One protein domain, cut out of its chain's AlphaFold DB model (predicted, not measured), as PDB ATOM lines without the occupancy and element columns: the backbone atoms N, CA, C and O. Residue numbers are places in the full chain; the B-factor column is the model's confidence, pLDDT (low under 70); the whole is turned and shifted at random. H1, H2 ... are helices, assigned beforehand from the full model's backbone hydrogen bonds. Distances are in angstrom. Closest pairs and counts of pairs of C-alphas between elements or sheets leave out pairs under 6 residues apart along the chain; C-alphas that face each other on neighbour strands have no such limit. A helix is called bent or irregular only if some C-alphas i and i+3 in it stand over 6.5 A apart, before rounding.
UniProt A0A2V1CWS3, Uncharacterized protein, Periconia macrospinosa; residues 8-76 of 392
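AT A GLANCE: This is residues 8 to 76 of the 392 residues of an uncharacterized protein of Periconia macrospinosa (UniProt A0A2V1CWS3). Two long helices make a loose L with a V at its foot: the first part of H1 is an arm that sticks out with residues 8 to 17, and after a corner near residues 21 to 24 the rest of H1 and H2a spread from Gly 24 and Gly 55 as a V. Residues 37 to 45 bridge the V's open end, while at its point H2 runs on nearly straight, so that residues 63 to 76 stick out. The printed part has 69 residues with two named helices, H1 then H2, and no named strand; the class is all helix. It is loose, with a radius of gyration of the C-alphas of 15.2 A, and flat, spanning 49 by 35 by 17 A.

IN THESE COORDINATES: H1, the longest helix, covers residues 8 to 43, from C-alpha 8 at (59.601, -20.450, -39.638), and measures 32.6 A from first to last C-alpha. It is irregular: C-alphas 37 and 40 are 9.6 A apart. H2, residues 46 to 75, was assigned as one helix by its hydrogen bonds but is bent, with C-alphas 64 and 67 6.5 A apart. Its arms are H2a, residues 46 to 64, 26.6 A long, and H2b, residues 67 to 75, 12.9 A long, ending at C-alpha 75 at (60.807, 18.337, -47.419).

HOW THE PARTS SIT: H1 has a kink of 111 degrees near residue 37. H1 and H2a touch; their closest C-alphas, those of Gly 24 and Gly 55, are 4.2 A apart. They run opposite ways at a steep tilt of 62 degrees, where the line of H1 is a rough one. H2a and H2b stand at a shallow tilt of 27 degrees. H1 and H2b are apart. In H2a and H2b every O i to N i+4 pair is within hydrogen-bond range; in H1, 26 of 32 are.

THE WHOLE: The two C-alphas farthest apart, those of Pro 41 and Gln 76, are 48.6 A apart. The printed part has no cut, and the link from H1 to H2 is tight. The mean pLDDT of the printed part is 91.2, and no printed residue is under 70.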
ATOM      1  N   THR A   8      60.941 -20.718 -40.172       82.12
ATOM      2  CA  THR A   8      59.601 -20.450 -39.638       82.12
ATOM      3  C   THR A   8      59.487 -19.082 -38.969       82.12
ATOM      4  O   THR A   8      58.495 -18.390 -39.176       82.12
ATOM      5  N   GLU A   9      60.495 -18.657 -38.203       78.50
ATOM      6  CA  GLU A   9      60.511 -17.319 -37.594       78.50
ATOM      7  C   GLU A   9      60.641 -16.228 -38.661       78.50
ATOM      8  O   GLU A   9      60.004 -15.185 -38.549       78.50
ATOM      9  N   TYR A  10      61.437 -16.481 -39.706       81.00
ATOM     10  CA  TYR A  10      61.573 -15.572 -40.843       81.00
ATOM     11  C   TYR A  10      60.221 -15.332 -41.527       81.00
ATOM     12  O   TYR A  10      59.779 -14.189 -41.617       81.00
ATOM     13  N   VAL A  11      59.525 -16.411 -41.902       85.75
ATOM     14  CA  VAL A  11      58.199 -16.342 -42.539       85.75
ATOM     15  C   VAL A  11      57.174 -15.664 -41.627       85.75
ATOM     16  O   VAL A  11      56.363 -14.871 -42.099       85.75
ATOM     17  N   LEU A  12      57.211 -15.930 -40.318       87.31
ATOM     18  CA  LEU A  12      56.315 -15.272 -39.366       87.31
ATOM     19  C   LEU A  12      56.550 -13.756 -39.324       87.31
ATOM     20  O   LEU A  12      55.591 -12.988 -39.346       87.31
ATOM     21  N   ILE A  13      57.808 -13.317 -39.268       85.81
ATOM     22  CA  ILE A  13      58.142 -11.889 -39.240       85.81
ATOM     23  C   ILE A  13      57.763 -11.223 -40.562       85.81
ATOM     24  O   ILE A  13      57.174 -10.144 -40.540       85.81
ATOM     25  N   GLU A  14      58.037 -11.862 -41.700       86.31
ATOM     26  CA  GLU A  14      57.584 -11.372 -43.003       86.31
ATOM     27  C   GLU A  14      56.065 -11.224 -43.054       86.31
ATOM     28  O   GLU A  14      55.569 -10.181 -43.476       86.31
ATOM     29  N   ALA A  15      55.322 -12.217 -42.562       88.88
ATOM     30  CA  ALA A  15      53.869 -12.150 -42.492       88.88
ATOM     31  C   ALA A  15      53.400 -10.981 -41.615       88.88
ATOM     32  O   ALA A  15      52.499 -10.248 -42.012       88.88
ATOM     33  N   VAL A  16      54.029 -10.750 -40.459       89.38
ATOM     34  CA  VAL A  16      53.717  -9.615 -39.571       89.38
ATOM     35  C   VAL A  16      53.985  -8.276 -40.262       89.38
ATOM     36  O   VAL A  16      53.126  -7.392 -40.234       89.38
ATOM     37  N   VAL A  17      55.142  -8.128 -40.913       88.56
ATOM     38  CA  VAL A  17      55.496  -6.923 -41.681       88.56
ATOM     39  C   VAL A  17      54.497  -6.699 -42.815       88.56
ATOM     40  O   VAL A  17      54.040  -5.576 -43.013       88.56
ATOM     41  N   TYR A  18      54.106  -7.757 -43.526       90.56
ATOM     42  CA  TYR A  18      53.149  -7.667 -44.624       90.56
ATOM     43  C   TYR A  18      51.748  -7.296 -44.133       90.56
ATOM     44  O   TYR A  18      51.118  -6.395 -44.684       90.56
ATOM     45  N   VAL A  19      51.284  -7.926 -43.051       92.12
ATOM     46  CA  VAL A  19      49.990  -7.628 -42.427       92.12
ATOM     47  C   VAL A  19      49.943  -6.177 -41.974       92.12
ATOM     48  O   VAL A  19      49.032  -5.456 -42.368       92.12
ATOM     49  N   PHE A  20      50.927  -5.704 -41.209       92.12
ATOM     50  CA  PHE A  20      50.901  -4.326 -40.719       92.12
ATOM     51  C   PHE A  20      51.282  -3.288 -41.777       92.12
ATOM     52  O   PHE A  20      50.904  -2.130 -41.617       92.12
ATOM     53  N   GLY A  21      51.996  -3.662 -42.838       90.88
ATOM     54  CA  GLY A  21      52.346  -2.772 -43.946       90.88
ATOM     55  C   GLY A  21      51.228  -2.616 -44.979       90.88
ATOM     56  O   GLY A  21      51.071  -1.533 -45.544       90.88
ATOM     57  N   TYR A  22      50.420  -3.658 -45.194       93.38
ATOM     58  CA  TYR A  22      49.445  -3.734 -46.289       93.38
ATOM     59  C   TYR A  22      48.028  -4.114 -45.837       93.38
ATOM     60  O   TYR A  22      47.225  -4.558 -46.659       93.38
ATOM     61  N   LEU A  23      47.688  -3.908 -44.558       94.12
ATOM     62  CA  LEU A  23      46.396  -4.305 -43.979       94.12
ATOM     63  C   LEU A  23      45.190  -3.861 -44.822       94.12
ATOM     64  O   LEU A  23      44.328  -4.676 -45.133       94.12
ATOM     65  N   GLY A  24      45.161  -2.598 -45.259       93.00
ATOM     66  CA  GLY A  24      44.075  -2.079 -46.096       93.00
ATOM     67  C   GLY A  24      43.907  -2.831 -47.423       93.00
ATOM     68  O   GLY A  24      42.787  -3.156 -47.815       93.00
ATOM     69  N   LEU A  25      45.012  -3.184 -48.090       93.81
ATOM     70  CA  LEU A  25      44.983  -3.955 -49.341       93.81
ATOM     71  C   LEU A  25      44.583  -5.416 -49.113       93.81
ATOM     72  O   LEU A  25      43.857  -5.988 -49.929       93.81
ATOM     73  N   LEU A  26      45.019  -6.010 -48.000       94.56
ATOM     74  CA  LEU A  26      44.605  -7.352 -47.589       94.56
ATOM     75  C   LEU A  26      43.090  -7.417 -47.362       94.56
ATOM     76  O   LEU A  26      42.431  -8.310 -47.897       94.56
ATOM     77  N   CYS A  27      42.523  -6.440 -46.650       94.12
ATOM     78  CA  CYS A  27      41.078  -6.320 -46.454       94.12
ATOM     79  C   CYS A  27      40.327  -6.119 -47.783       94.12
ATOM     80  O   CYS A  27      39.284  -6.735 -47.996       94.12
ATOM     81  N   LEU A  28      40.868  -5.314 -48.705       92.62
ATOM     82  CA  LEU A  28      40.273  -5.100 -50.031       92.62
ATOM     83  C   LEU A  28      40.297  -6.368 -50.899       92.62
ATOM     84  O   LEU A  28      39.346  -6.653 -51.631       92.62
ATOM     85  N   THR A  29      41.370  -7.150 -50.804       93.31
ATOM     86  CA  THR A  29      41.481  -8.438 -51.497       93.31
ATOM     87  C   THR A  29      40.496  -9.442 -50.909       93.31
ATOM     88  O   THR A  29      39.784 -10.101 -51.664       93.31
ATOM     89  N   TYR A  30      40.383  -9.505 -49.578       93.31
ATOM     90  CA  TYR A  30      39.365 -10.310 -48.903       93.31
ATOM     91  C   TYR A  30      37.952  -9.957 -49.384       93.31
ATOM     92  O   TYR A  30      37.227 -10.854 -49.806       93.31
ATOM     93  N   PHE A  31      37.591  -8.669 -49.399       92.38
ATOM     94  CA  PHE A  31      36.289  -8.203 -49.885       92.38
ATOM     95  C   PHE A  31      36.019  -8.660 -51.323       92.38
ATOM     96  O   PHE A  31      34.961  -9.210 -51.624       92.38
ATOM     97  N   SER A  32      37.010  -8.488 -52.201       92.38
ATOM     98  CA  SER A  32      36.898  -8.835 -53.620       92.38
ATOM     99  C   SER A  32      36.680 -10.340 -53.824       92.38
ATOM    100  O   SER A  32      35.845 -10.744 -54.632       92.38
ATOM    101  N   VAL A  33      37.389 -11.181 -53.061       93.50
ATOM    102  CA  VAL A  33      37.241 -12.647 -53.086       93.50
ATOM    103  C   VAL A  33      35.904 -13.084 -52.480       93.50
ATOM    104  O   VAL A  33      35.213 -13.920 -53.064       93.50
ATOM    105  N   ALA A  34      35.512 -12.508 -51.342       91.19
ATOM    106  CA  ALA A  34      34.249 -12.809 -50.671       91.19
ATOM    107  C   ALA A  34      33.044 -12.475 -51.562       91.19
ATOM    108  O   ALA A  34      32.125 -13.288 -51.681       91.19
ATOM    109  N   LEU A  35      33.083 -11.331 -52.251       92.38
ATOM    110  CA  LEU A  35      32.051 -10.923 -53.199       92.38
ATOM    111  C   LEU A  35      32.008 -11.837 -54.433       92.38
ATOM    112  O   LEU A  35      30.922 -12.202 -54.877       92.38
ATOM    113  N   ALA A  36      33.166 -12.228 -54.972       93.44
ATOM    114  CA  ALA A  36      33.243 -13.066 -56.168       93.44
ATOM    115  C   ALA A  36      32.745 -14.504 -55.938       93.44
ATOM    116  O   ALA A  36      32.104 -15.073 -56.818       93.44
ATOM    117  N   ILE A  37      33.038 -15.096 -54.775       93.12
ATOM    118  CA  ILE A  37      32.675 -16.488 -54.460       93.12
ATOM    119  C   ILE A  37      31.285 -16.568 -53.827       93.12
ATOM    120  O   ILE A  37      30.463 -17.397 -54.209       93.12
ATOM    121  N   GLY A  38      31.040 -15.730 -52.822       86.56
ATOM    122  CA  GLY A  38      29.880 -15.825 -51.944       86.56
ATOM    123  C   GLY A  38      28.772 -14.817 -52.226       86.56
ATOM    124  O   GLY A  38      27.703 -14.897 -51.617       86.56
ATOM    125  N   GLY A  39      29.012 -13.870 -53.135       90.00
ATOM    126  CA  GLY A  39      28.073 -12.809 -53.474       90.00
ATOM    127  C   GLY A  39      27.749 -11.886 -52.296       90.00
ATOM    128  O   GLY A  39      28.432 -11.843 -51.273       90.00
ATOM    129  N   VAL A  40      26.645 -11.149 -52.441       88.69
ATOM    130  CA  VAL A  40      26.140 -10.199 -51.433       88.69
ATOM    131  C   VAL A  40      25.949 -10.819 -50.034       88.69
ATOM    132  O   VAL A  40      26.282 -10.143 -49.058       88.69
ATOM    133  N   PRO A  41      25.475 -12.074 -49.871       90.06
ATOM    134  CA  PRO A  41      25.287 -12.662 -48.543       90.06
ATOM    135  C   PRO A  41      26.566 -12.770 -47.704       90.06
ATOM    136  O   PRO A  41      26.501 -12.625 -46.486       90.06
ATOM    137  N   TRP A  42      27.723 -13.007 -48.329       89.00
ATOM    138  CA  TRP A  42      28.987 -13.175 -47.604       89.00
ATOM    139  C   TRP A  42      29.556 -11.840 -47.132       89.00
ATOM    140  O   TRP A  42      29.954 -11.729 -45.974       89.00
ATOM    141  N   VAL A  43      29.515 -10.814 -47.985       89.81
ATOM    142  CA  VAL A  43      29.959  -9.457 -47.618       89.81
ATOM    143  C   VAL A  43      29.007  -8.774 -46.633       89.81
ATOM    144  O   VAL A  43      29.419  -7.979 -45.798       89.81
ATOM    145  N   SER A  44      27.727  -9.156 -46.642       90.62
ATOM    146  CA  SER A  44      26.735  -8.652 -45.680       90.62
ATOM    147  C   SER A  44      26.834  -9.315 -44.301       90.62
ATOM    148  O   SER A  44      26.122  -8.924 -43.375       90.62
ATOM    149  N   HIS A  45      27.685 -10.332 -44.133       92.38
ATOM    150  CA  HIS A  45      27.893 -10.964 -42.837       92.38
ATOM    151  C   HIS A  45      28.603  -9.982 -41.880       92.38
ATOM    152  O   HIS A  45      29.589  -9.363 -42.286       92.38
ATOM    153  N   PRO A  46      28.204  -9.867 -40.595       92.88
ATOM    154  CA  PRO A  46      28.778  -8.886 -39.662       92.88
ATOM    155  C   PRO A  46      30.309  -8.924 -39.553       92.88
ATOM    156  O   PRO A  46      30.958  -7.893 -39.404       92.88
ATOM    157  N   PHE A  47      30.896 -10.118 -39.663       91.50
ATOM    158  CA  PHE A  47      32.350 -10.296 -39.689       91.50
ATOM    159  C   PHE A  47      33.005  -9.677 -40.934       91.50
ATOM    160  O   PHE A  47      34.048  -9.041 -40.812       91.50
ATOM    161  N   SER A  48      32.385  -9.823 -42.111       91.44
ATOM    162  CA  SER A  48      32.899  -9.230 -43.352       91.44
ATOM    163  C   SER A  48      32.813  -7.710 -43.292       91.44
ATOM    164  O   SER A  48      33.814  -7.038 -43.518       91.44
ATOM    165  N   ILE A  49      31.679  -7.175 -42.825       92.50
ATOM    166  CA  ILE A  49      31.486  -5.733 -42.609       92.50
ATOM    167  C   ILE A  49      32.577  -5.158 -41.692       92.50
ATOM    168  O   ILE A  49      33.107  -4.081 -41.964       92.50
ATOM    169  N   ALA A  50      32.952  -5.864 -40.619       93.69
ATOM    170  CA  ALA A  50      34.027  -5.423 -39.730       93.69
ATOM    171  C   ALA A  50      35.391  -5.364 -40.446       93.69
ATOM    172  O   ALA A  50      36.100  -4.363 -40.323       93.69
ATOM    173  N   ILE A  51      35.742  -6.397 -41.222       93.81
ATOM    174  CA  ILE A  51      36.989  -6.432 -42.006       93.81
ATOM    175  C   ILE A  51      37.002  -5.322 -43.061       93.81
ATOM    176  O   ILE A  51      38.006  -4.628 -43.210       93.81
ATOM    177  N   GLU A  52      35.893  -5.128 -43.769       92.19
ATOM    178  CA  GLU A  52      35.728  -4.096 -44.795       92.19
ATOM    179  C   GLU A  52      35.843  -2.692 -44.204       92.19
ATOM    180  O   GLU A  52      36.520  -1.835 -44.770       92.19
ATOM    181  N   THR A  53      35.249  -2.468 -43.030       94.50
ATOM    182  CA  THR A  53      35.337  -1.188 -42.316       94.50
ATOM    183  C   THR A  53      36.777  -0.885 -41.909       94.50
ATOM    184  O   THR A  53      37.256   0.226 -42.143       94.50
ATOM    185  N   ILE A  54      37.496  -1.867 -41.352       95.19
ATOM    186  CA  ILE A  54      38.924  -1.722 -41.028       95.19
ATOM    187  C   ILE A  54      39.721  -1.431 -42.303       95.19
ATOM    188  O   ILE A  54      40.505  -0.486 -42.328       95.19
ATOM    189  N   GLY A  55      39.475  -2.183 -43.377       95.88
ATOM    190  CA  GLY A  55      40.128  -1.984 -44.668       95.88
ATOM    191  C   GLY A  55      39.924  -0.582 -45.232       95.88
ATOM    192  O   GLY A  55      40.886   0.057 -45.655       95.88
ATOM    193  N   ALA A  56      38.692  -0.074 -45.186       95.75
ATOM    194  CA  ALA A  56      38.364   1.277 -45.623       95.75
ATOM    195  C   ALA A  56      39.098   2.333 -44.784       95.75
ATOM    196  O   ALA A  56      39.710   3.237 -45.350       95.75
ATOM    197  N   ILE A  57      39.103   2.203 -43.453       96.75
ATOM    198  CA  ILE A  57      39.820   3.123 -42.557       96.75
ATOM    199  C   ILE A  57      41.328   3.111 -42.844       96.75
ATOM    200  O   ILE A  57      41.935   4.176 -42.928       96.75
ATOM    201  N   GLU A  58      41.928   1.937 -43.043       96.75
ATOM    202  CA  GLU A  58      43.350   1.790 -43.377       96.75
ATOM    203  C   GLU A  58      43.701   2.427 -44.727       96.75
ATOM    204  O   GLU A  58      44.705   3.129 -44.843       96.75
ATOM    205  N   ILE A  59      42.861   2.241 -45.749       96.19
ATOM    206  CA  ILE A  59      43.054   2.873 -47.062       96.19
ATOM    207  C   ILE A  59      42.934   4.397 -46.949       96.19
ATOM    208  O   ILE A  59      43.755   5.122 -47.513       96.19
ATOM    209  N   LEU A  60      41.945   4.899 -46.203       96.44
ATOM    210  CA  LEU A  60      41.789   6.333 -45.964       96.44
ATOM    211  C   LEU A  60      42.995   6.902 -45.207       96.44
ATOM    212  O   LEU A  60      43.525   7.939 -45.601       96.44
ATOM    213  N   PHE A  61      43.472   6.216 -44.169       95.25
ATOM    214  CA  PHE A  61      44.681   6.595 -43.442       95.25
ATOM    215  C   PHE A  61      45.906   6.629 -44.367       95.25
ATOM    216  O   PHE A  61      46.651   7.610 -44.378       95.25
ATOM    217  N   TYR A  62      46.078   5.614 -45.215       94.62
ATOM    218  CA  TYR A  62      47.168   5.573 -46.183       94.62
ATOM    219  C   TYR A  62      47.126   6.772 -47.150       94.62
ATOM    220  O   TYR A  62      48.116   7.491 -47.312       94.62
ATOM    221  N   LEU A  63      45.972   7.021 -47.777       95.75
ATOM    222  CA  LEU A  63      45.827   8.047 -48.813       95.75
ATOM    223  C   LEU A  63      45.850   9.473 -48.256       95.75
ATOM    224  O   LEU A  63      46.504  10.344 -48.830       95.75
ATOM    225  N   PHE A  64      45.136   9.719 -47.157       95.62
ATOM    226  CA  PHE A  64      44.895  11.070 -46.643       95.62
ATOM    227  C   PHE A  64      45.834  11.482 -45.514       95.62
ATOM    228  O   PHE A  64      45.948  12.675 -45.240       95.62
ATOM    229  N   TRP A  65      46.520  10.535 -44.873       92.56
ATOM    230  CA  TRP A  65      47.473  10.840 -43.810       92.56
ATOM    231  C   TRP A  65      48.902  10.446 -44.196       92.56
ATOM    232  O   TRP A  65      49.772  11.316 -44.260       92.56
ATOM    233  N   TYR A  66      49.149   9.177 -44.533       92.38
ATOM    234  CA  TYR A  66      50.509   8.677 -44.767       92.38
ATOM    235  C   TYR A  66      51.179   9.303 -45.998       92.38
ATOM    236  O   TYR A  66      52.304   9.791 -45.891       92.38
ATOM    237  N   LEU A  67      50.509   9.344 -47.158       92.88
ATOM    238  CA  LEU A  67      51.102   9.928 -48.371       92.88
ATOM    239  C   LEU A  67      51.455  11.424 -48.205       92.88
ATOM    240  O   LEU A  67      52.593  11.799 -48.521       92.88
ATOM    241  N   PRO A  68      50.563  12.291 -47.673       93.62
ATOM    242  CA  PRO A  68      50.927  13.668 -47.340       93.62
ATOM    243  C   PRO A  68      52.063  13.765 -46.320       93.62
ATOM    244  O   PRO A  68      52.956  14.598 -46.486       93.62
ATOM    245  N   TYR A  69      52.060  12.906 -45.297       89.50
ATOM    246  CA  TYR A  69      53.081  12.892 -44.252       89.50
ATOM    247  C   TYR A  69      54.473  12.533 -44.794       89.50
ATOM    248  O   TYR A  69      55.439  13.242 -44.521       89.50
ATOM    249  N   VAL A  70      54.590  11.516 -45.651       88.94
ATOM    250  CA  VAL A  70      55.864  11.166 -46.308       88.94
ATOM    251  C   VAL A  70      56.375  12.319 -47.173       88.94
ATOM    252  O   VAL A  70      57.568  12.622 -47.172       88.94
ATOM    253  N   ASN A  71      55.488  13.009 -47.895       89.31
ATOM    254  CA  ASN A  71      55.870  14.193 -48.664       89.31
ATOM    255  C   ASN A  71      56.343  15.347 -47.763       89.31
ATOM    256  O   ASN A  71      57.286  16.052 -48.115       89.31
ATOM    257  N   TYR A  72      55.713  15.533 -46.602       88.81
ATOM    258  CA  TYR A  72      56.162  16.485 -45.587       88.81
ATOM    259  C   TYR A  72      57.563  16.132 -45.058       88.81
ATOM    260  O   TYR A  72      58.436  16.999 -45.063       88.81
ATOM    261  N   LEU A  73      57.814  14.868 -44.696       85.44
ATOM    262  CA  LEU A  73      59.122  14.397 -44.215       85.44
ATOM    263  C   LEU A  73      60.226  14.550 -45.267       85.44
ATOM    264  O   LEU A  73      61.348  14.953 -44.966       85.44
ATOM    265  N   ARG A  74      59.914  14.292 -46.541       84.69
ATOM    266  CA  ARG A  74      60.867  14.479 -47.647       84.69
ATOM    267  C   ARG A  74      61.300  15.935 -47.832       84.69
ATOM    268  O   ARG A  74      62.370  16.158 -48.392       84.69
ATOM    269  N   LYS A  75      60.502  16.899 -47.368       85.75
ATOM    270  CA  LYS A  75      60.807  18.337 -47.419       85.75
ATOM    271  C   LYS A  75      61.528  18.852 -46.173       85.75
ATOM    272  O   LYS A  75      62.024  19.976 -46.213       85.75
ATOM    273  N   GLN A  76      61.576  18.071 -45.091       82.75
ATOM    274  CA  GLN A  76      62.344  18.450 -43.909       82.75
ATOM    275  C   GLN A  76      63.834  18.455 -44.234       82.75
ATOM    276  O   GLN A  76      64.327  17.620 -44.998       82.75
TER     277      GLN A  76